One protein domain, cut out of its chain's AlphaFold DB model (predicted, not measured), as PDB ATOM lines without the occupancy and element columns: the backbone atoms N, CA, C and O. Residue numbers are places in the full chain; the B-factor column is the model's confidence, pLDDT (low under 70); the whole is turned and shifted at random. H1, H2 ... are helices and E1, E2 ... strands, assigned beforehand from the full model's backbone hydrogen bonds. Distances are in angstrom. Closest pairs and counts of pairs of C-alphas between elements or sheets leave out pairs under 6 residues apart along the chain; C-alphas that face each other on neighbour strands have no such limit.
ATOM      1  N   SER A  28      21.437 -17.093  50.462       38.59
ATOM      2  CA  SER A  28      20.341 -16.180  50.187       38.59
ATOM      3  C   SER A  28      20.215 -15.319  51.434       38.59
ATOM      4  O   SER A  28      19.577 -15.721  52.405       38.59
ATOM      5  N   GLY A  29      20.942 -14.200  51.443       37.06
ATOM      6  CA  GLY A  29      21.049 -13.294  52.575       37.06
ATOM      7  C   GLY A  29      19.669 -13.001  53.146       37.06
ATOM      8  O   GLY A  29      18.808 -12.425  52.486       37.06
ATOM      9  N   HIS A  30      19.438 -13.445  54.374       41.56
ATOM     10  CA  HIS A  30      18.257 -13.079  55.130       41.56
ATOM     11  C   HIS A  30      18.552 -11.746  55.804       41.56
ATOM     12  O   HIS A  30      19.096 -11.710  56.904       41.56
ATOM     13  N   LEU A  31      18.234 -10.647  55.125       45.34
ATOM     14  CA  LEU A  31      18.301  -9.329  55.736       45.34
ATOM     15  C   LEU A  31      17.063  -9.145  56.624       45.34
ATOM     16  O   LEU A  31      15.995  -8.802  56.133       45.34
ATOM     17  N   VAL A  32      17.209  -9.426  57.920       43.84
ATOM     18  CA  VAL A  32      16.211  -9.106  58.951       43.84
ATOM     19  C   VAL A  32      16.527  -7.712  59.482       43.84
ATOM     20  O   VAL A  32      17.600  -7.499  60.040       43.84
ATOM     21  N   VAL A  33      15.611  -6.759  59.311       45.00
ATOM     22  CA  VAL A  33      15.801  -5.375  59.775       45.00
ATOM     23  C   VAL A  33      14.587  -4.944  60.591       45.00
ATOM     24  O   VAL A  33      13.476  -4.964  60.073       45.00
ATOM     25  N   SER A  34      14.790  -4.488  61.826       43.66
ATOM     26  CA  SER A  34      13.793  -3.749  62.621       43.66
ATOM     27  C   SER A  34      13.826  -2.256  62.256       43.66
ATOM     28  O   SER A  34      14.835  -1.766  61.753       43.66
ATOM     29  N   SER A  35      12.715  -1.524  62.360       46.47
ATOM     30  CA  SER A  35      12.647  -0.075  62.076       46.47
ATOM     31  C   SER A  35      12.245   0.691  63.328       46.47
ATOM     32  O   SER A  35      11.332   0.240  64.007       46.47
ATOM     33  N   ASP A  36      12.891   1.841  63.552       43.41
ATOM     34  CA  ASP A  36      12.533   2.859  64.553       43.41
ATOM     35  C   ASP A  36      12.135   4.205  63.893       43.41
ATOM     36  O   ASP A  36      12.085   5.242  64.557       43.41
ATOM     37  N   VAL A  37      11.926   4.256  62.567       48.16
ATOM     38  CA  VAL A  37      11.811   5.540  61.851       48.16
ATOM     39  C   VAL A  37      10.367   6.015  61.701       48.16
ATOM     40  O   VAL A  37       9.529   5.352  61.097       48.16
ATOM     41  N   TRP A  38      10.115   7.245  62.158       55.06
ATOM     42  CA  TRP A  38       8.877   7.984  61.914       55.06
ATOM     43  C   TRP A  38       8.639   8.200  60.407       55.06
ATOM     44  O   TRP A  38       9.299   9.012  59.754       55.06
ATOM     45  N   TYR A  39       7.648   7.502  59.857       64.88
ATOM     46  CA  TYR A  39       7.435   7.325  58.419       64.88
ATOM     47  C   TYR A  39       6.949   8.574  57.658       64.88
ATOM     48  O   TYR A  39       7.228   8.705  56.467       64.88
ATOM     49  N   ALA A  40       6.287   9.538  58.309       61.03
ATOM     50  CA  ALA A  40       5.628  10.652  57.608       61.03
ATOM     51  C   ALA A  40       6.571  11.533  56.756       61.03
ATOM     52  O   ALA A  40       6.200  11.961  55.662       61.03
ATOM     53  N   LYS A  41       7.801  11.804  57.223       65.88
ATOM     54  CA  LYS A  41       8.782  12.581  56.435       65.88
ATOM     55  C   LYS A  41       9.328  11.777  55.258       65.88
ATOM     56  O   LYS A  41       9.513  12.322  54.177       65.88
ATOM     57  N   GLN A  42       9.566  10.490  55.474       77.62
ATOM     58  CA  GLN A  42      10.226   9.617  54.511       77.62
ATOM     59  C   GLN A  42       9.306   9.268  53.339       77.62
ATOM     60  O   GLN A  42       9.755   9.232  52.198       77.62
ATOM     61  N   ILE A  43       8.000   9.135  53.592       81.06
ATOM     62  CA  ILE A  43       6.993   8.928  52.543       81.06
ATOM     63  C   ILE A  43       7.013  10.062  51.517       81.06
ATOM     64  O   ILE A  43       6.986   9.791  50.325       81.06
ATOM     65  N   ARG A  44       7.122  11.322  51.957       77.19
ATOM     66  CA  ARG A  44       7.158  12.485  51.051       77.19
ATOM     67  C   ARG A  44       8.389  12.523  50.158       77.19
ATOM     68  O   ARG A  44       8.316  13.041  49.053       77.19
ATOM     69  N   THR A  45       9.507  11.969  50.619       82.06
ATOM     70  CA  THR A  45      10.714  11.828  49.799       82.06
ATOM     71  C   THR A  45      10.577  10.699  48.780       82.06
ATOM     72  O   THR A  45      11.066  10.831  47.665       82.06
ATOM     73  N   LEU A  46       9.933   9.597  49.163       84.94
ATOM     74  CA  LEU A  46       9.812   8.401  48.325       84.94
ATOM     75  C   LEU A  46       8.662   8.488  47.310       84.94
ATOM     76  O   LEU A  46       8.742   7.870  46.256       84.94
ATOM     77  N   PHE A  47       7.612   9.248  47.623       87.69
ATOM     78  CA  PHE A  47       6.375   9.341  46.842       87.69
ATOM     79  C   PHE A  47       5.943  10.805  46.644       87.69
ATOM     80  O   PHE A  47       4.847  11.180  47.059       87.69
ATOM     81  N   PRO A  48       6.786  11.670  46.049       80.75
ATOM     82  CA  PRO A  48       6.540  13.115  45.998       80.75
ATOM     83  C   PRO A  48       5.217  13.495  45.315       80.75
ATOM     84  O   PRO A  48       4.594  14.476  45.710       80.75
ATOM     85  N   ASP A  49       4.764  12.690  44.352       82.12
ATOM     86  CA  ASP A  49       3.550  12.938  43.566       82.12
ATOM     87  C   ASP A  49       2.281  12.298  44.164       82.12
ATOM     88  O   ASP A  49       1.190  12.432  43.611       82.12
ATOM     89  N   GLY A  50       2.403  11.605  45.300       83.25
ATOM     90  CA  GLY A  50       1.304  10.895  45.954       83.25
ATOM     91  C   GLY A  50       1.571   9.404  46.136       83.25
ATOM     92  O   GLY A  50       2.438   8.813  45.493       83.25
ATOM     93  N   LEU A  51       0.806   8.788  47.037       86.31
ATOM     94  CA  LEU A  51       0.926   7.371  47.376       86.31
ATOM     95  C   LEU A  51      -0.364   6.635  47.013       86.31
ATOM     96  O   LEU A  51      -1.441   7.012  47.467       86.31
ATOM     97  N   THR A  52      -0.258   5.548  46.253       86.12
ATOM     98  CA  THR A  52      -1.402   4.671  45.974       86.12
ATOM     99  C   THR A  52      -1.388   3.486  46.929       86.12
ATOM    100  O   THR A  52      -0.491   2.654  46.873       86.12
ATOM    101  N   LEU A  53      -2.393   3.360  47.794       83.62
ATOM    102  CA  LEU A  53      -2.552   2.197  48.671       83.62
ATOM    103  C   LEU A  53      -3.789   1.421  48.244       83.62
ATOM    104  O   LEU A  53      -4.890   1.972  48.238       83.62
ATOM    105  N   HIS A  54      -3.614   0.143  47.888       83.81
ATOM    106  CA  HIS A  54      -4.721  -0.744  47.494       83.81
ATOM    107  C   HIS A  54      -5.624  -0.128  46.406       83.81
ATOM    108  O   HIS A  54      -6.848  -0.190  46.471       83.81
ATOM    109  N   GLY A  55      -5.001   0.498  45.402       81.12
ATOM    110  CA  GLY A  55      -5.687   1.095  44.251       81.12
ATOM    111  C   GLY A  55      -6.337   2.459  44.502       81.12
ATOM    112  O   GLY A  55      -6.928   3.019  43.584       81.12
ATOM    113  N   SER A  56      -6.234   3.019  45.709       81.12
ATOM    114  CA  SER A  56      -6.706   4.376  46.006       81.12
ATOM    115  C   SER A  56      -5.528   5.336  46.117       81.12
ATOM    116  O   SER A  56      -4.575   5.061  46.845       81.12
ATOM    117  N   ALA A  57      -5.592   6.443  45.380       83.06
ATOM    118  CA  ALA A  57      -4.582   7.493  45.418       83.06
ATOM    119  C   ALA A  57      -4.793   8.391  46.642       83.06
ATOM    120  O   ALA A  57      -5.898   8.882  46.866       83.06
ATOM    121  N   TYR A  58      -3.723   8.629  47.394       77.31
ATOM    122  CA  TYR A  58      -3.717   9.472  48.582       77.31
ATOM    123  C   TYR A  58      -2.782  10.670  48.395       77.31
ATOM    124  O   TYR A  58      -1.569  10.482  48.222       77.31
ATOM    125  N   PRO A  59      -3.302  11.906  48.493       76.75
ATOM    126  CA  PRO A  59      -2.463  13.087  48.630       76.75
ATOM    127  C   PRO A  59      -1.687  13.031  49.952       76.75
ATOM    128  O   PRO A  59      -2.263  12.843  51.023       76.75
ATOM    129  N   LEU A  60      -0.368  13.234  49.908       76.88
ATOM    130  CA  LEU A  60       0.482  13.153  51.108       76.88
ATOM    131  C   LEU A  60       0.253  14.276  52.129       76.88
ATOM    132  O   LEU A  60       0.731  14.204  53.266       76.88
ATOM    133  N   GLU A  61      -0.428  15.338  51.716       74.44
ATOM    134  CA  GLU A  61      -0.814  16.449  52.584       74.44
ATOM    135  C   GLU A  61      -1.976  16.072  53.506       74.44
ATOM    136  O   GLU A  61      -2.043  16.561  54.630       74.44
ATOM    137  N   THR A  62      -2.853  15.177  53.047       73.31
ATOM    138  CA  THR A  62      -4.094  14.802  53.735       73.31
ATOM    139  C   THR A  62      -4.086  13.368  54.251       73.31
ATOM    140  O   THR A  62      -5.057  12.954  54.875       73.31
ATOM    141  N   LEU A  63      -3.017  12.606  53.998       75.94
ATOM    142  CA  LEU A  63      -2.887  11.209  54.402       75.94
ATOM    143  C   LEU A  63      -2.836  11.076  55.936       75.94
ATOM    144  O   LEU A  63      -1.832  11.468  56.546       75.94
ATOM    145  N   PRO A  64      -3.868  10.494  56.578       77.44
ATOM    146  CA  PRO A  64      -3.890  10.356  58.025       77.44
ATOM    147  C   PRO A  64      -2.807   9.373  58.479       77.44
ATOM    148  O   PRO A  64      -2.737   8.232  58.014       77.44
ATOM    149  N   CYS A  65      -1.957   9.824  59.398       78.44
ATOM    150  CA  CYS A  65      -0.867   9.043  59.975       78.44
ATOM    151  C   CYS A  65      -1.005   9.022  61.498       78.44
ATOM    152  O   CYS A  65      -1.304  10.056  62.101       78.44
ATOM    153  N   LEU A  66      -0.741   7.872  62.118       76.94
ATOM    154  CA  LEU A  66      -0.632   7.772  63.568       76.94
ATOM    155  C   LEU A  66       0.480   8.696  64.100       76.94
ATOM    156  O   LEU A  66       1.515   8.875  63.450       76.94
ATOM    157  N   PRO A  67       0.300   9.268  65.303       73.38
ATOM    158  CA  PRO A  67       1.305  10.116  65.939       73.38
ATOM    159  C   PRO A  67       2.466   9.314  66.542       73.38
ATOM    160  O   PRO A  67       3.345   9.898  67.158       73.38
ATOM    161  N   ILE A  68       2.456   7.987  66.441       76.88
ATOM    162  CA  ILE A  68       3.544   7.101  66.852       76.88
ATOM    163  C   ILE A  68       3.572   5.908  65.898       76.88
ATOM    164  O   ILE A  68       2.525   5.483  65.409       76.88
ATOM    165  N   ASP A  69       4.757   5.349  65.657       78.44
ATOM    166  CA  ASP A  69       4.856   4.066  64.967       78.44
ATOM    167  C   ASP A  69       4.440   2.951  65.935       78.44
ATOM    168  O   ASP A  69       5.069   2.737  66.973       78.44
ATOM    169  N   ILE A  70       3.344   2.271  65.609       85.75
ATOM    170  CA  ILE A  70       2.854   1.111  66.364       85.75
ATOM    171  C   ILE A  70       3.281  -0.206  65.716       85.75
ATOM    172  O   ILE A  70       2.873  -1.272  66.169       85.75
ATOM    173  N   THR A  71       4.038  -0.148  64.624       88.94
ATOM    174  CA  THR A  71       4.374  -1.307  63.810       88.94
ATOM    175  C   THR A  71       5.783  -1.797  64.107       88.94
ATOM    176  O   THR A  71       6.713  -1.020  64.300       88.94
ATOM    177  N   LYS A  72       5.973  -3.116  64.106       91.56
ATOM    178  CA  LYS A  72       7.300  -3.730  64.016       91.56
ATOM    179  C   LYS A  72       7.285  -4.765  62.915       91.56
ATOM    180  O   LYS A  72       6.680  -5.830  63.029       91.56
ATOM    181  N   PHE A  73       7.967  -4.429  61.834       90.69
ATOM    182  CA  PHE A  73       8.145  -5.314  60.701       90.69
ATOM    183  C   PHE A  73       9.398  -6.170  60.883       90.69
ATOM    184  O   PHE A  73      10.491  -5.644  61.093       90.69
ATOM    185  N   ASN A  74       9.249  -7.482  60.726       92.69
ATOM    186  CA  ASN A  74      10.353  -8.407  60.512       92.69
ATOM    187  C   ASN A  74      10.174  -9.025  59.129       92.69
ATOM    188  O   ASN A  74       9.259  -9.819  58.908       92.69
ATOM    189  N   ILE A  75      11.013  -8.602  58.187       93.25
ATOM    190  CA  ILE A  75      10.835  -8.878  56.763       93.25
ATOM    191  C   ILE A  75      12.030  -9.644  56.232       93.25
ATOM    192  O   ILE A  75      13.171  -9.372  56.585       93.25
ATOM    193  N   ARG A  76      11.742 -10.562  55.320       93.06
ATOM    194  CA  ARG A  76      12.690 -11.221  54.444       93.06
ATOM    195  C   ARG A  76      12.289 -10.947  53.004       93.06
ATOM    196  O   ARG A  76      11.176 -11.263  52.589       93.06
ATOM    197  N   VAL A  77      13.226 -10.400  52.247       93.50
ATOM    198  CA  VAL A  77      13.081 -10.166  50.811       93.50
ATOM    199  C   VAL A  77      13.875 -11.226  50.058       93.50
ATOM    200  O   VAL A  77      14.972 -11.596  50.474       93.50
ATOM    201  N   GLY A  78      13.334 -11.741  48.958       90.56
ATOM    202  CA  GLY A  78      14.043 -12.710  48.135       90.56
ATOM    203  C   GLY A  78      13.325 -13.056  46.841       90.56
ATOM    204  O   GLY A  78      12.319 -12.454  46.471       90.56
ATOM    205  N   ARG A  79      13.863 -14.059  46.145       88.94
ATOM    206  CA  ARG A  79      13.214 -14.680  44.989       88.94
ATOM    207  C   ARG A  79      12.644 -16.030  45.387       88.94
ATOM    208  O   ARG A  79      13.288 -16.782  46.117       88.94
ATOM    209  N   LYS A  80      11.454 -16.341  44.885       88.50
ATOM    210  CA  LYS A  80      10.766 -17.608  45.125       88.50
ATOM    211  C   LYS A  80      10.205 -18.137  43.820       88.50
ATOM    212  O   LYS A  80       9.667 -17.369  43.032       88.50
ATOM    213  N   ASP A  81      10.332 -19.434  43.589       84.69
ATOM    214  CA  ASP A  81       9.669 -20.077  42.459       84.69
ATOM    215  C   ASP A  81       8.213 -20.380  42.832       84.69
ATOM    216  O   ASP A  81       7.950 -21.001  43.866       84.69
ATOM    217  N   ILE A  82       7.272 -19.898  42.018       84.00
ATOM    218  CA  ILE A  82       5.826 -20.086  42.217       84.00
ATOM    219  C   ILE A  82       5.210 -21.037  41.183       84.00
ATOM    220  O   ILE A  82       4.001 -21.014  40.961       84.00
ATOM    221  N   GLY A  83       6.026 -21.849  40.503       82.06
ATOM    222  CA  GLY A  83       5.585 -22.794  39.469       82.06
ATOM    223  C   GLY A  83       5.306 -22.145  38.109       82.06
ATOM    224  O   GLY A  83       5.409 -22.807  37.081       82.06
ATOM    225  N   LEU A  84       5.028 -20.838  38.083       77.88
ATOM    226  CA  LEU A  84       4.957 -20.008  36.871       77.88
ATOM    227  C   LEU A  84       6.308 -19.349  36.522       77.88
ATOM    228  O   LEU A  84       6.411 -18.616  35.536       77.88
ATOM    229  N   GLY A  85       7.341 -19.607  37.331       82.62
ATOM    230  CA  GLY A  85       8.674 -19.022  37.224       82.62
ATOM    231  C   GLY A  85       9.081 -18.233  38.475       82.62
ATOM    232  O   GLY A  85       8.382 -18.259  39.493       82.62
ATOM    233  N   PRO A  86      10.225 -17.524  38.418       84.44
ATOM    234  CA  PRO A  86      10.719 -16.750  39.545       84.44
ATOM    235  C   PRO A  86       9.817 -15.543  39.814       84.44
ATOM    236  O   PRO A  86       9.519 -14.748  38.921       84.44
ATOM    237  N   ALA A  87       9.440 -15.390  41.074       90.38
ATOM    238  CA  ALA A  87       8.719 -14.253  41.613       90.38
ATOM    239  C   ALA A  87       9.585 -13.525  42.640       90.38
ATOM    240  O   ALA A  87      10.421 -14.131  43.323       90.38
ATOM    241  N   PHE A  88       9.378 -12.219  42.752       93.25
ATOM    242  CA  PHE A  88       9.933 -11.439  43.844       93.25
ATOM    243  C   PHE A  88       8.988 -11.539  45.034       93.25
ATOM    244  O   PHE A  88       7.774 -11.400  44.885       93.25
ATOM    245  N   ALA A  89       9.542 -11.861  46.197       93.69
ATOM    246  CA  ALA A  89       8.781 -12.213  47.379       93.69
ATOM    247  C   ALA A  89       9.264 -11.420  48.588       93.69
ATOM    248  O   ALA A  89      10.462 -11.323  48.864       93.69
ATOM    249  N   ILE A  90       8.295 -10.908  49.335       95.69
ATOM    250  CA  ILE A  90       8.472 -10.228  50.607       95.69
ATOM    251  C   ILE A  90       7.625 -10.996  51.617       95.69
ATOM    252  O   ILE A  90       6.396 -11.000  51.552       95.69
ATOM    253  N   GLU A  91       8.287 -11.687  52.533       95.81
ATOM    254  CA  GLU A  91       7.656 -12.528  53.549       95.81
ATOM    255  C   GLU A  91       8.050 -12.029  54.931       95.81
ATOM    256  O   GLU A  91       9.186 -11.603  55.135       95.81
ATOM    257  N   GLY A  92       7.145 -12.091  55.902       95.06
ATOM    258  CA  GLY A  92       7.486 -11.583  57.221       95.06
ATOM    259  C   GLY A  92       6.391 -11.667  58.263       95.06
ATOM    260  O   GLY A  92       5.323 -12.248  58.046       95.06
ATOM    261  N   THR A  93       6.695 -11.055  59.401       96.25
ATOM    262  CA  THR A  93       5.743 -10.765  60.468       96.25
ATOM    263  C   THR A  93       5.599  -9.261  60.643       96.25
ATOM    264  O   THR A  93       6.549  -8.496  60.465       96.25
ATOM    265  N   LEU A  94       4.391  -8.851  60.995       95.00
ATOM    266  CA  LEU A  94       4.053  -7.501  61.401       95.00
ATOM    267  C   LEU A  94       3.437  -7.591  62.795       95.00
ATOM    268  O   LEU A  94       2.369  -8.180  62.968       95.00
ATOM    269  N   GLU A  95       4.124  -7.028  63.779       95.00
ATOM    270  CA  GLU A  95       3.545  -6.764  65.093       95.00
ATOM    271  C   GLU A  95       2.900  -5.381  65.071       95.00
ATOM    272  O   GLU A  95       3.487  -4.420  64.576       95.00
ATOM    273  N   LEU A  96       1.689  -5.298  65.602       92.50
ATOM    274  CA  LEU A  96       0.879  -4.097  65.716       92.50
ATOM    275  C   LEU A  96       0.618  -3.857  67.196       92.50
ATOM    276  O   LEU A  96       0.083  -4.729  67.883       92.50
ATOM    277  N   GLY A  97       1.001  -2.683  67.680       92.00
ATOM    278  CA  GLY A  97       0.581  -2.169  68.976       92.00
ATOM    279  C   GLY A  97      -0.869  -1.685  68.958       92.00
ATOM    280  O   GLY A  97      -1.572  -1.781  67.951       92.00
ATOM    281  N   ALA A  98      -1.305  -1.140  70.091       91.06
ATOM    282  CA  ALA A  98      -2.638  -0.574  70.230       91.06
ATOM    283  C   ALA A  98      -2.811   0.698  69.383       91.06
ATOM    284  O   ALA A  98      -1.909   1.537  69.312       91.06
ATOM    285  N   ILE A  99      -3.997   0.875  68.794       88.81
ATOM    286  CA  ILE A  99      -4.386   2.146  68.170       88.81
ATOM    287  C   ILE A  99      -4.460   3.233  69.250       88.81
ATOM    288  O   ILE A  99      -5.037   3.024  70.318       88.81
ATOM    289  N   THR A 100      -3.871   4.400  68.974       83.12
ATOM    290  CA  THR A 100      -3.783   5.517  69.926       83.12
ATOM    291  C   THR A 100      -4.559   6.748  69.447       83.12
ATOM    292  O   THR A 100      -4.683   6.959  68.238       83.12
ATOM    293  N   PRO A 101      -5.056   7.598  70.372       81.44
ATOM    294  CA  PRO A 101      -5.699   8.862  70.019       81.44
ATOM    295  C   PRO A 101      -4.820   9.751  69.115       81.44
ATOM    296  O   PRO A 101      -3.596   9.740  69.258       81.44
ATOM    297  N   PRO A 102      -5.414  10.554  68.212       82.88
ATOM    298  CA  PRO A 102      -6.853  10.799  68.042       82.88
ATOM    299  C   PRO A 102      -7.586   9.713  67.238       82.88
ATOM    300  O   PRO A 102      -8.769   9.853  66.953       82.88
ATOM    301  N   PHE A 103      -6.896   8.641  66.852       86.25
ATOM    302  CA  PHE A 103      -7.487   7.563  66.077       86.25
ATOM    303  C   PHE A 103      -8.266   6.609  66.976       86.25
ATOM    304  O   PHE A 103      -7.849   6.306  68.097       86.25
ATOM    305  N   GLU A 104      -9.386   6.099  66.473       88.38
ATOM    306  CA  GLU A 104     -10.214   5.146  67.201       88.38
ATOM    307  C   GLU A 104     -10.748   4.032  66.299       88.38
ATOM    308  O   GLU A 104     -10.993   4.212  65.106       88.38
ATOM    309  N   VAL A 105     -10.962   2.863  66.900       89.06
ATOM    310  CA  VAL A 105     -11.704   1.753  66.301       89.06
ATOM    311  C   VAL A 105     -12.941   1.531  67.156       89.06
ATOM    312  O   VAL A 105     -12.846   1.289  68.365       89.06
ATOM    313  N   ARG A 106     -14.114   1.644  66.535       87.38
ATOM    314  CA  ARG A 106     -15.392   1.435  67.216       87.38
ATOM    315  C   ARG A 106     -15.644  -0.043  67.456       87.38
ATOM    316  O   ARG A 106     -15.221  -0.899  66.681       87.38
ATOM    317  N   ASP A 107     -16.347  -0.321  68.545       87.50
ATOM    318  CA  ASP A 107     -16.750  -1.681  68.866       87.50
ATOM    319  C   ASP A 107     -17.827  -2.157  67.882       87.50
ATOM    320  O   ASP A 107     -18.769  -1.427  67.563       87.50
ATOM    321  N   GLY A 108     -17.658  -3.372  67.373       82.75
ATOM    322  CA  GLY A 108     -18.550  -3.994  66.406       82.75
ATOM    323  C   GLY A 108     -18.967  -5.390  66.853       82.75
ATOM    324  O   GLY A 108     -18.580  -5.880  67.907       82.75
ATOM    325  N   ALA A 109     -19.714  -6.102  66.007       80.19
ATOM    326  CA  ALA A 109     -20.211  -7.447  66.333       80.19
ATOM    327  C   ALA A 109     -19.108  -8.491  66.634       80.19
ATOM    328  O   ALA A 109     -19.406  -9.576  67.124       80.19
ATOM    329  N   LYS A 110     -17.843  -8.191  66.306       74.62
ATOM    330  CA  LYS A 110     -16.672  -9.051  66.537       74.62
ATOM    331  C   LYS A 110     -15.637  -8.404  67.468       74.62
ATOM    332  O   LYS A 110     -14.472  -8.793  67.417       74.62
ATOM    333  N   GLY A 111     -16.054  -7.430  68.276       87.50
ATOM    334  CA  GLY A 111     -15.167  -6.609  69.094       87.50
ATOM    335  C   GLY A 111     -14.595  -5.414  68.325       87.50
ATOM    336  O   GLY A 111     -14.946  -5.166  67.164       87.50
ATOM    337  N   LYS A 112     -13.656  -4.706  68.958       92.06
ATOM    338  CA  LYS A 112     -12.876  -3.625  68.341       92.06
ATOM    339  C   LYS A 112     -11.819  -4.195  67.399       92.06
ATOM    340  O   LYS A 112     -10.700  -4.500  67.801       92.06
ATOM    341  N   ARG A 113     -12.186  -4.351  66.128       92.94
ATOM    342  CA  ARG A 113     -11.305  -4.885  65.083       92.94
ATOM    343  C   ARG A 113     -11.289  -3.982  63.868       92.94
ATOM    344  O   ARG A 113     -12.315  -3.416  63.502       92.94
ATOM    345  N   TYR A 114     -10.141  -3.925  63.212       91.88
ATOM    346  CA  TYR A 114      -9.948  -3.198  61.962       91.88
ATOM    347  C   TYR A 114      -9.239  -4.095  60.943       91.88
ATOM    348  O   TYR A 114      -8.562  -5.062  61.298       91.88
ATOM    349  N   MET A 115      -9.448  -3.819  59.665       92.50
ATOM    350  CA  MET A 115      -8.801  -4.494  58.550       92.50
ATOM    351  C   MET A 115      -7.410  -3.908  58.338       92.50
ATOM    352  O   MET A 115      -7.273  -2.699  58.197       92.50
ATOM    353  N   VAL A 116      -6.393  -4.762  58.282       93.81
ATOM    354  CA  VAL A 116      -5.025  -4.403  57.910       93.81
ATOM    355  C   VAL A 116      -4.783  -4.777  56.463       93.81
ATOM    356  O   VAL A 116      -5.004  -5.918  56.051       93.81
ATOM    357  N   PHE A 117      -4.235  -3.825  55.727       92.75
ATOM    358  CA  PHE A 117      -3.764  -4.002  54.366       92.75
ATOM    359  C   PHE A 117      -2.260  -3.808  54.316       92.75
ATOM    360  O   PHE A 117      -1.704  -2.986  55.044       92.75
ATOM    361  N   LEU A 118      -1.616  -4.538  53.415       95.06
ATOM    362  CA  LEU A 118      -0.187  -4.444  53.169       95.06
ATOM    363  C   LEU A 118       0.048  -4.039  51.720       95.06
ATOM    364  O   LEU A 118      -0.587  -4.584  50.817       95.06
ATOM    365  N   GLN A 119       0.955  -3.097  51.498       95.12
ATOM    366  CA  GLN A 119       1.381  -2.682  50.163       95.12
ATOM    367  C   GLN A 119       2.901  -2.617  50.145       95.12
ATOM    368  O   GLN A 119       3.494  -1.985  51.015       95.12
ATOM    369  N   ALA A 120       3.533  -3.251  49.166       95.56
ATOM    370  CA  ALA A 120       4.962  -3.147  48.940       95.56
ATOM    371  C   ALA A 120       5.270  -2.439  47.625       95.56
ATOM    372  O   ALA A 120       4.537  -2.578  46.648       95.56
ATOM    373  N   PHE A 121       6.397  -1.739  47.617       95.19
ATOM    374  CA  PHE A 121       6.984  -1.086  46.459       95.19
ATOM    375  C   PHE A 121       8.456  -1.458  46.361       95.19
ATOM    376  O   PHE A 121       9.157  -1.509  47.374       95.19
ATOM    377  N   LEU A 122       8.931  -1.683  45.141       94.69
ATOM    378  CA  LEU A 122      10.348  -1.726  44.811       94.69
ATOM    379  C   LEU A 122      10.708  -0.412  44.118       94.69
ATOM    380  O   LEU A 122      10.170  -0.096  43.056       94.69
ATOM    381  N   ILE A 123      11.613   0.340  44.728       93.88
ATOM    382  CA  ILE A 123      12.045   1.662  44.286       93.88
ATOM    383  C   ILE A 123      13.463   1.545  43.729       93.88
ATOM    384  O   ILE A 123      14.355   1.007  44.392       93.88
ATOM    385  N   SER A 124      13.663   2.020  42.504       93.62
ATOM    386  CA  SER A 124      14.962   2.027  41.836       93.62
ATOM    387  C   SER A 124      15.938   3.014  42.497       93.62
ATOM    388  O   SER A 124      15.503   3.911  43.227       93.62
ATOM    389  N   PRO A 125      17.256   2.900  42.256       91.25
ATOM    390  CA  PRO A 125      18.234   3.885  42.730       91.25
ATOM    391  C   PRO A 125      17.908   5.327  42.308       91.25
ATOM    392  O   PRO A 125      18.212   6.271  43.032       91.25
ATOM    393  N   GLU A 126      17.259   5.491  41.154       91.19
ATOM    394  CA  GLU A 126      16.809   6.770  40.597       91.19
ATOM    395  C   GLU A 126      15.510   7.284  41.243       91.19
ATOM    396  O   GLU A 126      15.067   8.386  40.934       91.19
ATOM    397  N   GLY A 127      14.896   6.503  42.137       89.19
ATOM    398  CA  GLY A 127      13.694   6.882  42.880       89.19
ATOM    399  C   GLY A 127      12.369   6.520  42.207       89.19
ATOM    400  O   GLY A 127      11.324   6.956  42.678       89.19
ATOM    401  N   SER A 128      12.375   5.721  41.136       91.38
ATOM    402  CA  SER A 128      11.138   5.312  40.452       91.38
ATOM    403  C   SER A 128      10.574   4.000  41.004       91.38
ATOM    404  O   SER A 128      11.329   3.086  41.332       91.38
ATOM    405  N   VAL A 129       9.245   3.881  41.093       92.56
ATOM    406  CA  VAL A 129       8.579   2.613  41.438       92.56
ATOM    407  C   VAL A 129       8.632   1.686  40.223       92.56
ATOM    408  O   VAL A 129       8.062   1.992  39.181       92.56
ATOM    409  N   VAL A 130       9.308   0.545  40.359       93.50
ATOM    410  CA  VAL A 130       9.497  -0.437  39.269       93.50
ATOM    411  C   VAL A 130       8.737  -1.742  39.488       93.50
ATOM    412  O   VAL A 130       8.682  -2.589  38.596       93.50
ATOM    413  N   TRP A 131       8.178  -1.925  40.681       94.19
ATOM    414  CA  TRP A 131       7.304  -3.036  41.032       94.19
ATOM    415  C   TRP A 131       6.471  -2.660  42.254       94.19
ATOM    416  O   TRP A 131       6.951  -1.958  43.146       94.19
ATOM    417  N   GLU A 132       5.243  -3.155  42.308       94.81
ATOM    418  CA  GLU A 132       4.344  -2.983  43.439       94.81
ATOM    419  C   GLU A 132       3.542  -4.259  43.674       94.81
ATOM    420  O   GLU A 132       3.285  -5.013  42.738       94.81
ATOM    421  N   GLN A 133       3.142  -4.497  44.921       95.31
ATOM    422  CA  GLN A 133       2.234  -5.589  45.247       95.31
ATOM    423  C   GLN A 133       1.410  -5.278  46.485       95.31
ATOM    424  O   GLN A 133       1.936  -4.856  47.516       95.31
ATOM    425  N   SER A 134       0.115  -5.563  46.396       95.25
ATOM    426  CA  SER A 134      -0.835  -5.435  47.494       95.25
ATOM    427  C   SER A 134      -1.160  -6.800  48.106       95.25
ATOM    428  O   SER A 134      -0.991  -7.855  47.487       95.25
ATOM    429  N   GLY A 135      -1.617  -6.806  49.354       94.88
ATOM    430  CA  GLY A 135      -2.058  -8.026  50.009       94.88
ATOM    431  C   GLY A 135      -2.575  -7.814  51.421       94.88
ATOM    432  O   GLY A 135      -2.788  -6.691  51.880       94.88
ATOM    433  N   PHE A 136      -2.769  -8.934  52.106       95.44
ATOM    434  CA  PHE A 136      -3.343  -9.000  53.441       95.44
ATOM    435  C   PHE A 136      -2.526  -9.932  54.339       95.44
ATOM    436  O   PHE A 136      -1.821 -10.819  53.844       95.44
ATOM    437  N   PRO A 137      -2.660  -9.785  55.664       95.69
ATOM    438  CA  PRO A 137      -2.239 -10.801  56.612       95.69
ATOM    439  C   PRO A 137      -2.731 -12.217  56.272       95.69
ATOM    440  O   PRO A 137      -3.888 -12.439  55.896       95.69
ATOM    441  N   ARG A 138      -1.863 -13.212  56.475       93.94
ATOM    442  CA  ARG A 138      -2.228 -14.632  56.455       93.94
ATOM    443  C   ARG A 138      -3.169 -14.926  57.622       93.94
ATOM    444  O   ARG A 138      -2.903 -14.525  58.749       93.94
ATOM    445  N   GLY A 139      -4.244 -15.662  57.354       87.38
ATOM    446  CA  GLY A 139      -5.260 -15.997  58.360       87.38
ATOM    447  C   GLY A 139      -6.405 -14.984  58.469       87.38
ATOM    448  O   GLY A 139      -7.385 -15.265  59.156       87.38
ATOM    449  N   GLY A 140      -6.334 -13.865  57.744       89.44
ATOM    450  CA  GLY A 140      -7.431 -12.909  57.612       89.44
ATOM    451  C   GLY A 140      -7.001 -11.478  57.902       89.44
ATOM    452  O   GLY A 140      -6.138 -11.226  58.733       89.44
ATOM    453  N   ALA A 141      -7.638 -10.533  57.217       91.62
ATOM    454  CA  ALA A 141      -7.251  -9.130  57.271       91.62
ATOM    455  C   ALA A 141      -7.677  -8.409  58.562       91.62
ATOM    456  O   ALA A 141      -7.107  -7.383  58.901       91.62
ATOM    457  N   TRP A 142      -8.672  -8.929  59.283       92.94
ATOM    458  CA  TRP A 142      -9.206  -8.294  60.488       92.94
ATOM    459  C   TRP A 142      -8.358  -8.622  61.713       92.94
ATOM    460  O   TRP A 142      -8.305  -9.781  62.130       92.94
ATOM    461  N   VAL A 143      -7.780  -7.607  62.342       93.50
ATOM    462  CA  VAL A 143      -6.931  -7.729  63.535       93.50
ATOM    463  C   VAL A 143      -7.551  -6.996  64.722       93.50
ATOM    464  O   VAL A 143      -8.505  -6.237  64.554       93.50
ATOM    465  N   ASP A 144      -7.041  -7.262  65.920       93.25
ATOM    466  CA  ASP A 144      -7.497  -6.614  67.150       93.25
ATOM    467  C   ASP A 144      -6.915  -5.194  67.287       93.25
ATOM    468  O   ASP A 144      -5.740  -4.965  66.988       93.25
ATOM    469  N   ALA A 145      -7.741  -4.236  67.723       91.50
ATOM    470  CA  ALA A 145      -7.353  -2.845  67.952       91.50
ATOM    471  C   ALA A 145      -6.393  -2.644  69.137       91.50
ATOM    472  O   ALA A 145      -5.679  -1.639  69.164       91.50
ATOM    473  N   GLU A 146      -6.358  -3.574  70.093       91.75
ATOM    474  CA  GLU A 146      -5.462  -3.532  71.258       91.75
ATOM    475  C   GLU A 146      -4.049  -4.040  70.932       91.75
ATOM    476  O   GLU A 146      -3.102  -3.803  71.683       91.75
ATOM    477  N   GLY A 147      -3.893  -4.694  69.781       91.38
ATOM    478  CA  GLY A 147      -2.622  -5.171  69.260       91.38
ATOM    479  C   GLY A 147      -2.727  -6.579  68.690       91.38
ATOM    480  O   GLY A 147      -3.605  -7.369  69.034       91.38
ATOM    481  N   SER A 148      -1.843  -6.915  67.760       94.44
ATOM    482  CA  SER A 148      -1.858  -8.205  67.068       94.44
ATOM    483  C   SER A 148      -0.506  -8.499  66.433       94.44
ATOM    484  O   SER A 148       0.211  -7.592  66.031       94.44
ATOM    485  N   SER A 149      -0.167  -9.777  66.286       95.69
ATOM    486  CA  SER A 149       0.971 -10.212  65.474       95.69
ATOM    487  C   SER A 149       0.452 -11.028  64.307       95.69
ATOM    488  O   SER A 149      -0.241 -12.029  64.500       95.69
ATOM    489  N   VAL A 150       0.797 -10.610  63.094       95.88
ATOM    490  CA  VAL A 150       0.338 -11.253  61.867       95.88
ATOM    491  C   VAL A 150       1.497 -11.654  60.969       95.88
ATOM    492  O   VAL A 150       2.525 -10.987  60.908       95.88
ATOM    493  N   GLN A 151       1.324 -12.756  60.242       97.44
ATOM    494  CA  GLN A 151       2.250 -13.172  59.188       97.44
ATOM    495  C   GLN A 151       1.760 -12.658  57.841       97.44
ATOM    496  O   GLN A 151       0.554 -12.553  57.629       97.44
ATOM    497  N   PHE A 152       2.658 -12.412  56.894       96.94
ATOM    498  CA  PHE A 152       2.271 -12.015  55.543       96.94
ATOM    499  C   PHE A 152       3.224 -12.532  54.467       96.94
ATOM    500  O   PHE A 152       4.356 -12.938  54.731       96.94
ATOM    501  N   ILE A 153       2.721 -12.529  53.232       96.12
ATOM    502  CA  ILE A 153       3.494 -12.741  52.012       96.12
ATOM    503  C   ILE A 153       2.948 -11.820  50.926       96.12
ATOM    504  O   ILE A 153       1.755 -11.842  50.639       96.12
ATOM    505  N   LEU A 154       3.833 -11.035  50.327       96.12
ATOM    506  CA  LEU A 154       3.579 -10.259  49.122       96.12
ATOM    507  C   LEU A 154       4.490 -10.834  48.047       96.12
ATOM    508  O   LEU A 154       5.709 -10.849  48.210       96.12
ATOM    509  N   ILE A 155       3.899 -11.395  47.002       94.06
ATOM    510  CA  ILE A 155       4.636 -12.114  45.974       94.06
ATOM    511  C   ILE A 155       3.978 -11.892  44.628       94.06
ATOM    512  O   ILE A 155       2.768 -12.063  44.504       94.06
ATOM    513  N   ASP A 156       4.783 -11.522  43.641       92.12
ATOM    514  CA  ASP A 156       4.339 -11.410  42.258       92.12
ATOM    515  C   ASP A 156       5.509 -11.620  41.288       92.12
ATOM    516  O   ASP A 156       6.690 -11.583  41.663       92.12
ATOM    517  N   ALA A 157       5.184 -11.889  40.027       88.56
ATOM    518  CA  ALA A 157       6.165 -12.053  38.973       88.56
ATOM    519  C   ALA A 157       6.973 -10.758  38.787       88.56
ATOM    520  O   ALA A 157       6.453  -9.716  38.404       88.56
ATOM    521  N   TYR A 158       8.286 -10.842  38.987       88.19
ATOM    522  CA  TYR A 158       9.204  -9.742  38.707       88.19
ATOM    523  C   TYR A 158      10.510 -10.296  38.156       88.19
ATOM    524  O   TYR A 158      11.175 -11.128  38.776       88.19
ATOM    525  N   ARG A 159      10.872  -9.838  36.957       83.12
ATOM    526  CA  ARG A 159      12.038 -10.333  36.209       83.12
ATOM    527  C   ARG A 159      13.216  -9.358  36.212       83.12
ATOM    528  O   ARG A 159      14.265  -9.685  35.663       83.12
ATOM    529  N   GLY A 160      13.050  -8.179  36.814       85.56
ATOM    530  CA  GLY A 160      14.091  -7.160  36.902       85.56
ATOM    531  C   GLY A 160      15.196  -7.490  37.910       85.56
ATOM    532  O   GLY A 160      15.135  -8.467  38.669       85.56
ATOM    533  N   SER A 161      16.239  -6.660  37.901       86.94
ATOM    534  CA  SER A 161      17.284  -6.672  38.928       86.94
ATOM    535  C   SER A 161      16.784  -5.976  40.190       86.94
ATOM    536  O   SER A 161      16.041  -5.010  40.104       86.94
ATOM    537  N   THR A 162      17.223  -6.445  41.355       88.31
ATOM    538  CA  THR A 162      16.914  -5.820  42.650       88.31
ATOM    539  C   THR A 162      18.136  -5.156  43.283       88.31
ATOM    540  O   THR A 162      18.022  -4.582  44.357       88.31
ATOM    541  N   ALA A 163      19.313  -5.247  42.656       88.25
ATOM    542  CA  ALA A 163      20.549  -4.706  43.219       88.25
ATOM    543  C   ALA A 163      20.471  -3.178  43.342       88.25
ATOM    544  O   ALA A 163      20.090  -2.505  42.380       88.25
ATOM    545  N   GLY A 164      20.809  -2.639  44.518       88.38
ATOM    546  CA  GLY A 164      20.781  -1.202  44.800       88.38
ATOM    547  C   GLY A 164      19.374  -0.609  44.918       88.38
ATOM    548  O   GLY A 164      19.239   0.593  45.144       88.38
ATOM    549  N   HIS A 165      18.331  -1.425  44.755       92.44
ATOM    550  CA  HIS A 165      16.952  -0.988  44.925       92.44
ATOM    551  C   HIS A 165      16.593  -0.926  46.409       92.44
ATOM    552  O   HIS A 165      17.268  -1.477  47.280       92.44
ATOM    553  N   LYS A 166      15.473  -0.274  46.696       93.31
ATOM    554  CA  LYS A 166      14.875  -0.227  48.025       93.31
ATOM    555  C   LYS A 166      13.509  -0.874  47.987       93.31
ATOM    556  O   LYS A 166      12.715  -0.592  47.096       93.31
ATOM    557  N   VAL A 167      13.211  -1.708  48.967       93.94
ATOM    558  CA  VAL A 167      11.855  -2.189  49.220       93.94
ATOM    559  C   VAL A 167      11.231  -1.330  50.295       93.94
ATOM    560  O   VAL A 167      11.832  -1.114  51.344       93.94
ATOM    561  N   VAL A 168      10.007  -0.883  50.049       93.69
ATOM    562  CA  VAL A 168       9.199  -0.154  51.021       93.69
ATOM    563  C   VAL A 168       7.905  -0.916  51.227       93.69
ATOM    564  O   VAL A 168       7.187  -1.172  50.267       93.69
ATOM    565  N   VAL A 169       7.613  -1.297  52.467       93.50
ATOM    566  CA  VAL A 169       6.386  -2.007  52.845       93.50
ATOM    567  C   VAL A 169       5.570  -1.128  53.771       93.50
ATOM    568  O   VAL A 169       6.076  -0.672  54.790       93.50
ATOM    569  N   PHE A 170       4.309  -0.915  53.432       92.56
ATOM    570  CA  PHE A 170       3.335  -0.179  54.221       92.56
ATOM    571  C   PHE A 170       2.340  -1.119  54.878       92.56
ATOM    572  O   PHE A 170       1.905  -2.094  54.262       92.56
ATOM    573  N   ALA A 171       1.926  -0.758  56.090       92.56
ATOM    574  CA  ALA A 171       0.687  -1.228  56.690       92.56
ATOM    575  C   ALA A 171      -0.308  -0.067  56.777       92.56
ATOM    576  O   ALA A 171       0.029   1.023  57.246       92.56
ATOM    577  N   ALA A 172      -1.541  -0.320  56.349       90.69
ATOM    578  CA  ALA A 172      -2.665   0.603  56.463       90.69
ATOM    579  C   ALA A 172      -3.848  -0.085  57.156       90.69
ATOM    580  O   ALA A 172      -3.937  -1.314  57.127       90.69
ATOM    581  N   GLY A 173      -4.747   0.692  57.766       89.69
ATOM    582  CA  GLY A 173      -5.906   0.179  58.504       89.69
ATOM    583  C   GLY A 173      -7.246   0.807  58.100       89.69
ATOM    584  O   GLY A 173      -7.273   2.006  57.840       89.69
ATOM    585  N   ASP A 174      -8.331   0.012  58.065       88.31
ATOM    586  CA  ASP A 174      -9.728   0.419  57.755       88.31
ATOM    587  C   ASP A 174     -10.756  -0.526  58.435       88.31
ATOM    588  O   ASP A 174     -10.578  -1.735  58.375       88.31
ATOM    589  N   PRO A 175     -11.846  -0.075  59.071       83.81
ATOM    590  CA  PRO A 175     -12.114   1.300  59.431       83.81
ATOM    591  C   PRO A 175     -11.278   1.673  60.650       83.81
ATOM    592  O   PRO A 175     -11.373   1.055  61.712       83.81
ATOM    593  N   ILE A 176     -10.463   2.710  60.489       82.75
ATOM    594  CA  ILE A 176      -9.904   3.461  61.606       82.75
ATOM    595  C   ILE A 176     -10.436   4.872  61.453       82.75
ATOM    596  O   ILE A 176     -10.173   5.546  60.458       82.75
ATOM    597  N   TRP A 177     -11.220   5.304  62.433       80.69
ATOM    598  CA  TRP A 177     -11.744   6.654  62.439       80.69
ATOM    599  C   TRP A 177     -10.654   7.605  62.886       80.69
ATOM    600  O   TRP A 177      -9.899   7.349  63.823       80.69
ATOM    601  N   SER A 178     -10.603   8.713  62.178       69.38
ATOM    602  CA  SER A 178      -9.774   9.855  62.483       69.38
ATOM    603  C   SER A 178     -10.631  11.085  62.222       69.38
ATOM    604  O   SER A 178     -11.579  11.002  61.442       69.38
ATOM    605  N   ASP A 179     -10.322  12.227  62.824       72.44
ATOM    606  CA  ASP A 179     -11.029  13.481  62.516       72.44
ATOM    607  C   ASP A 179     -10.812  13.953  61.052       72.44
ATOM    608  O   ASP A 179     -11.282  15.021  60.659       72.44
ATOM    609  N   TYR A 180     -10.103  13.165  60.232       64.31
ATOM    610  CA  TYR A 180      -9.917  13.354  58.796       64.31
ATOM    611  C   TYR A 180     -11.025  12.659  57.984       64.31
ATOM    612  O   TYR A 180     -11.691  11.732  58.438       64.31
ATOM    613  N   SER A 181     -11.216  13.091  56.738       60.66
ATOM    614  CA  SER A 181     -12.367  12.733  55.895       60.66
ATOM    615  C   SER A 181     -12.424  11.284  55.391       60.66
ATOM    616  O   SER A 181     -13.376  10.942  54.691       60.66
ATOM    617  N   GLU A 182     -11.444  10.427  55.698       66.06
ATOM    618  CA  GLU A 182     -11.319   9.099  55.084       66.06
ATOM    619  C   GLU A 182     -10.995   7.977  56.092       66.06
ATOM    620  O   GLU A 182     -10.207   8.186  57.014       66.06
ATOM    621  N   PRO A 183     -11.562   6.762  55.914       60.94
ATOM    622  CA  PRO A 183     -11.456   5.661  56.878       60.94
ATOM    623  C   PRO A 183     -10.150   4.850  56.795       60.94
ATOM    624  O   PRO A 183     -10.029   3.828  57.471       60.94
ATOM    625  N   ARG A 184      -9.170   5.282  55.988       79.50
ATOM    626  CA  ARG A 184      -7.886   4.586  55.827       79.50
ATOM    627  C   ARG A 184      -6.747   5.373  56.449       79.50
ATOM    628  O   ARG A 184      -6.501   6.518  56.083       79.50
ATOM    629  N   VAL A 185      -6.029   4.724  57.355       85.56
ATOM    630  CA  VAL A 185      -4.937   5.335  58.120       85.56
ATOM    631  C   VAL A 185      -3.652   4.573  57.863       85.56
ATOM    632  O   VAL A 185      -3.641   3.340  57.904       85.56
ATOM    633  N   LEU A 186      -2.555   5.291  57.627       87.12
ATOM    634  CA  LEU A 186      -1.235   4.674  57.617       87.12
ATOM    635  C   LEU A 186      -0.808   4.319  59.036       87.12
ATOM    636  O   LEU A 186      -0.682   5.196  59.893       87.12
ATOM    637  N   LEU A 187      -0.533   3.034  59.243       88.38
ATOM    638  CA  LEU A 187      -0.126   2.480  60.533       88.38
ATOM    639  C   LEU A 187       1.385   2.533  60.709       88.38
ATOM    640  O   LEU A 187       1.866   2.826  61.797       88.38
ATOM    641  N   GLY A 188       2.119   2.247  59.635       88.19
ATOM    642  CA  GLY A 188       3.572   2.243  59.647       88.19
ATOM    643  C   GLY A 188       4.173   1.826  58.312       88.19
ATOM    644  O   GLY A 188       3.472   1.440  57.369       88.19
ATOM    645  N   MET A 189       5.496   1.931  58.240       88.94
ATOM    646  CA  MET A 189       6.277   1.684  57.033       88.94
ATOM    647  C   MET A 189       7.611   1.031  57.393       88.94
ATOM    648  O   MET A 189       8.239   1.380  58.391       88.94
ATOM    649  N   LYS A 190       8.096   0.148  56.523       89.06
ATOM    650  CA  LYS A 190       9.441  -0.409  56.591       89.06
ATOM    651  C   LYS A 190      10.187  -0.236  55.276       89.06
ATOM    652  O   LYS A 190       9.744  -0.740  54.252       89.06
ATOM    653  N   GLU A 191      11.351   0.406  55.335       89.00
ATOM    654  CA  GLU A 191      12.335   0.432  54.245       89.00
ATOM    655  C   GLU A 191      13.388  -0.674  54.448       89.00
ATOM    656  O   GLU A 191      13.848  -0.920  55.571       89.00
ATOM    657  N   VAL A 192      13.769  -1.340  53.358       89.06
ATOM    658  CA  VAL A 192      14.832  -2.349  53.277       89.06
ATOM    659  C   VAL A 192      15.690  -2.043  52.049       89.06
ATOM    660  O   VAL A 192      15.171  -1.976  50.939       89.06
ATOM    661  N   ILE A 193      16.997  -1.865  52.234       88.19
ATOM    662  CA  ILE A 193      17.955  -1.641  51.139       88.19
ATOM    663  C   ILE A 193      18.451  -3.005  50.638       88.19
ATOM    664  O   ILE A 193      18.791  -3.854  51.466       88.19
ATOM    665  N   LEU A 194      18.467  -3.212  49.317       85.25
ATOM    666  CA  LEU A 194      18.840  -4.471  48.657       85.25
ATOM    667  C   LEU A 194      20.198  -4.427  47.949       85.25
ATOM    668  O   LEU A 194      20.535  -3.395  47.323       85.25
TER     669      LEU A 194
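What this domain is: This is residues 28 to 194 of the 194 residues of an uncharacterized protein of Geobacteraceae bacterium (UniProt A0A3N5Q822). Two strongly twisted sheets lie face to face as a sandwich with crossed strands, the larger made of E5, E6, E7, E9 and E10 and the smaller of E3, E4 and E8; their edges come together where E3 meets E10 and where E6 meets E8. The short helix H1 and the small hairpin of E1 and E2 lie over the face of the larger sheet that is turned away from the smaller one. The printed part has 167 residues, with one named helix and ten named strands in the order H1, E1 to E10, and its class is mostly strand. The larger sheet is branched at E5 and the smaller has the order E3, E4, E8; their neighbour pairs are antiparallel. The whole is compact, with a radius of gyration of the C-alphas of 15.7 A and spans of 44 by 33 by 27 A.

How they stand to each other: In the larger sheet E5, residues 113 to 123, has three neighbours in a staggered pairing. On one side of it lie E6, residues 129 to 135, beside residues 118 to 123, and E7, residues 142 to 144, beside residues 113 to 115; on the other side lies E9, residues 166 to 174. E5 and E6 are an antiparallel hairpin, with N 120 and O 133 at 2.8 A, within hydrogen-bond range. Within that range too are N 143 and O 114 of E7 and E5 at 2.9 A, and N 121 and O 168 of E5 and E9 at 2.8 A. E10, residues 185 to 193, is an edge strand and forms a hairpin with E9, with N 169 and O 190 at 2.8 A. The smaller sheet has E4, residues 86 to 96, as its inner strand between E3, residues 71 to 81, and E8, residues 148 to 157. E3 and E4 are a hairpin, with N 76 and O 91 at 2.8 A; in E4 and E8, N 90 and O 154 are at 2.8 A. These two sheets form a sandwich, two sheets face to face: the parts that face each other are 8.6 A centre to centre, and the strands of the one sheet stand at 48 degrees to those of the other. The closest C-alphas of E6 and E8 are those of Gly 135 and Leu 154, 6.1 A apart; those of E3 and E10 are Thr 71 and Gly 188, 5.5 A apart. H1, residues 39 to 46, is on the larger sheet at a height over the sheet of 8.8 A, over E9 and slantwise to the strands at 50 degrees on the local plane. In H1, 2 of 4 O i to N i+4 pairs and 4 of 5 O i to N i+3 pairs are within hydrogen-bond range. E1, residues 51 to 53, and E2, residues 56 to 58, are an antiparallel hairpin, with N 58 and O 51 at 2.8 A. The closest C-alphas of E1 and E5 are those of Leu 53 and Gln 119, 6.4 A apart, while E2 and E5 are apart.

Where its parts are: E5 runs 31.9 A from C-alpha 113 at (-11.305, -4.885, 65.083) to C-alpha 123 at (12.045, 1.662, 44.286). E4 spans 30.7 A, E8 29.5 A, E9 26.5 A, E10 24.9 A and E6 17.3 A; E3 spans 28.9 A and bends by 56 degrees at residue 78. H1 begins with C-alpha 39 at (7.435, 7.325, 58.419), and E10 ends with C-alpha 193 at (17.955, -1.641, 51.139).

The domain as a whole: The two C-alphas farthest apart, those of Ala 109 and Glu 126, are 47.3 A apart. The printed part has no cut. The links E2 to E3, with 12 residues, and E4 to E5, with 16 residues, are long. The mean pLDDT of the printed part is 84.2; residues 28 to 41, 178 and 180 to 183 are under 70.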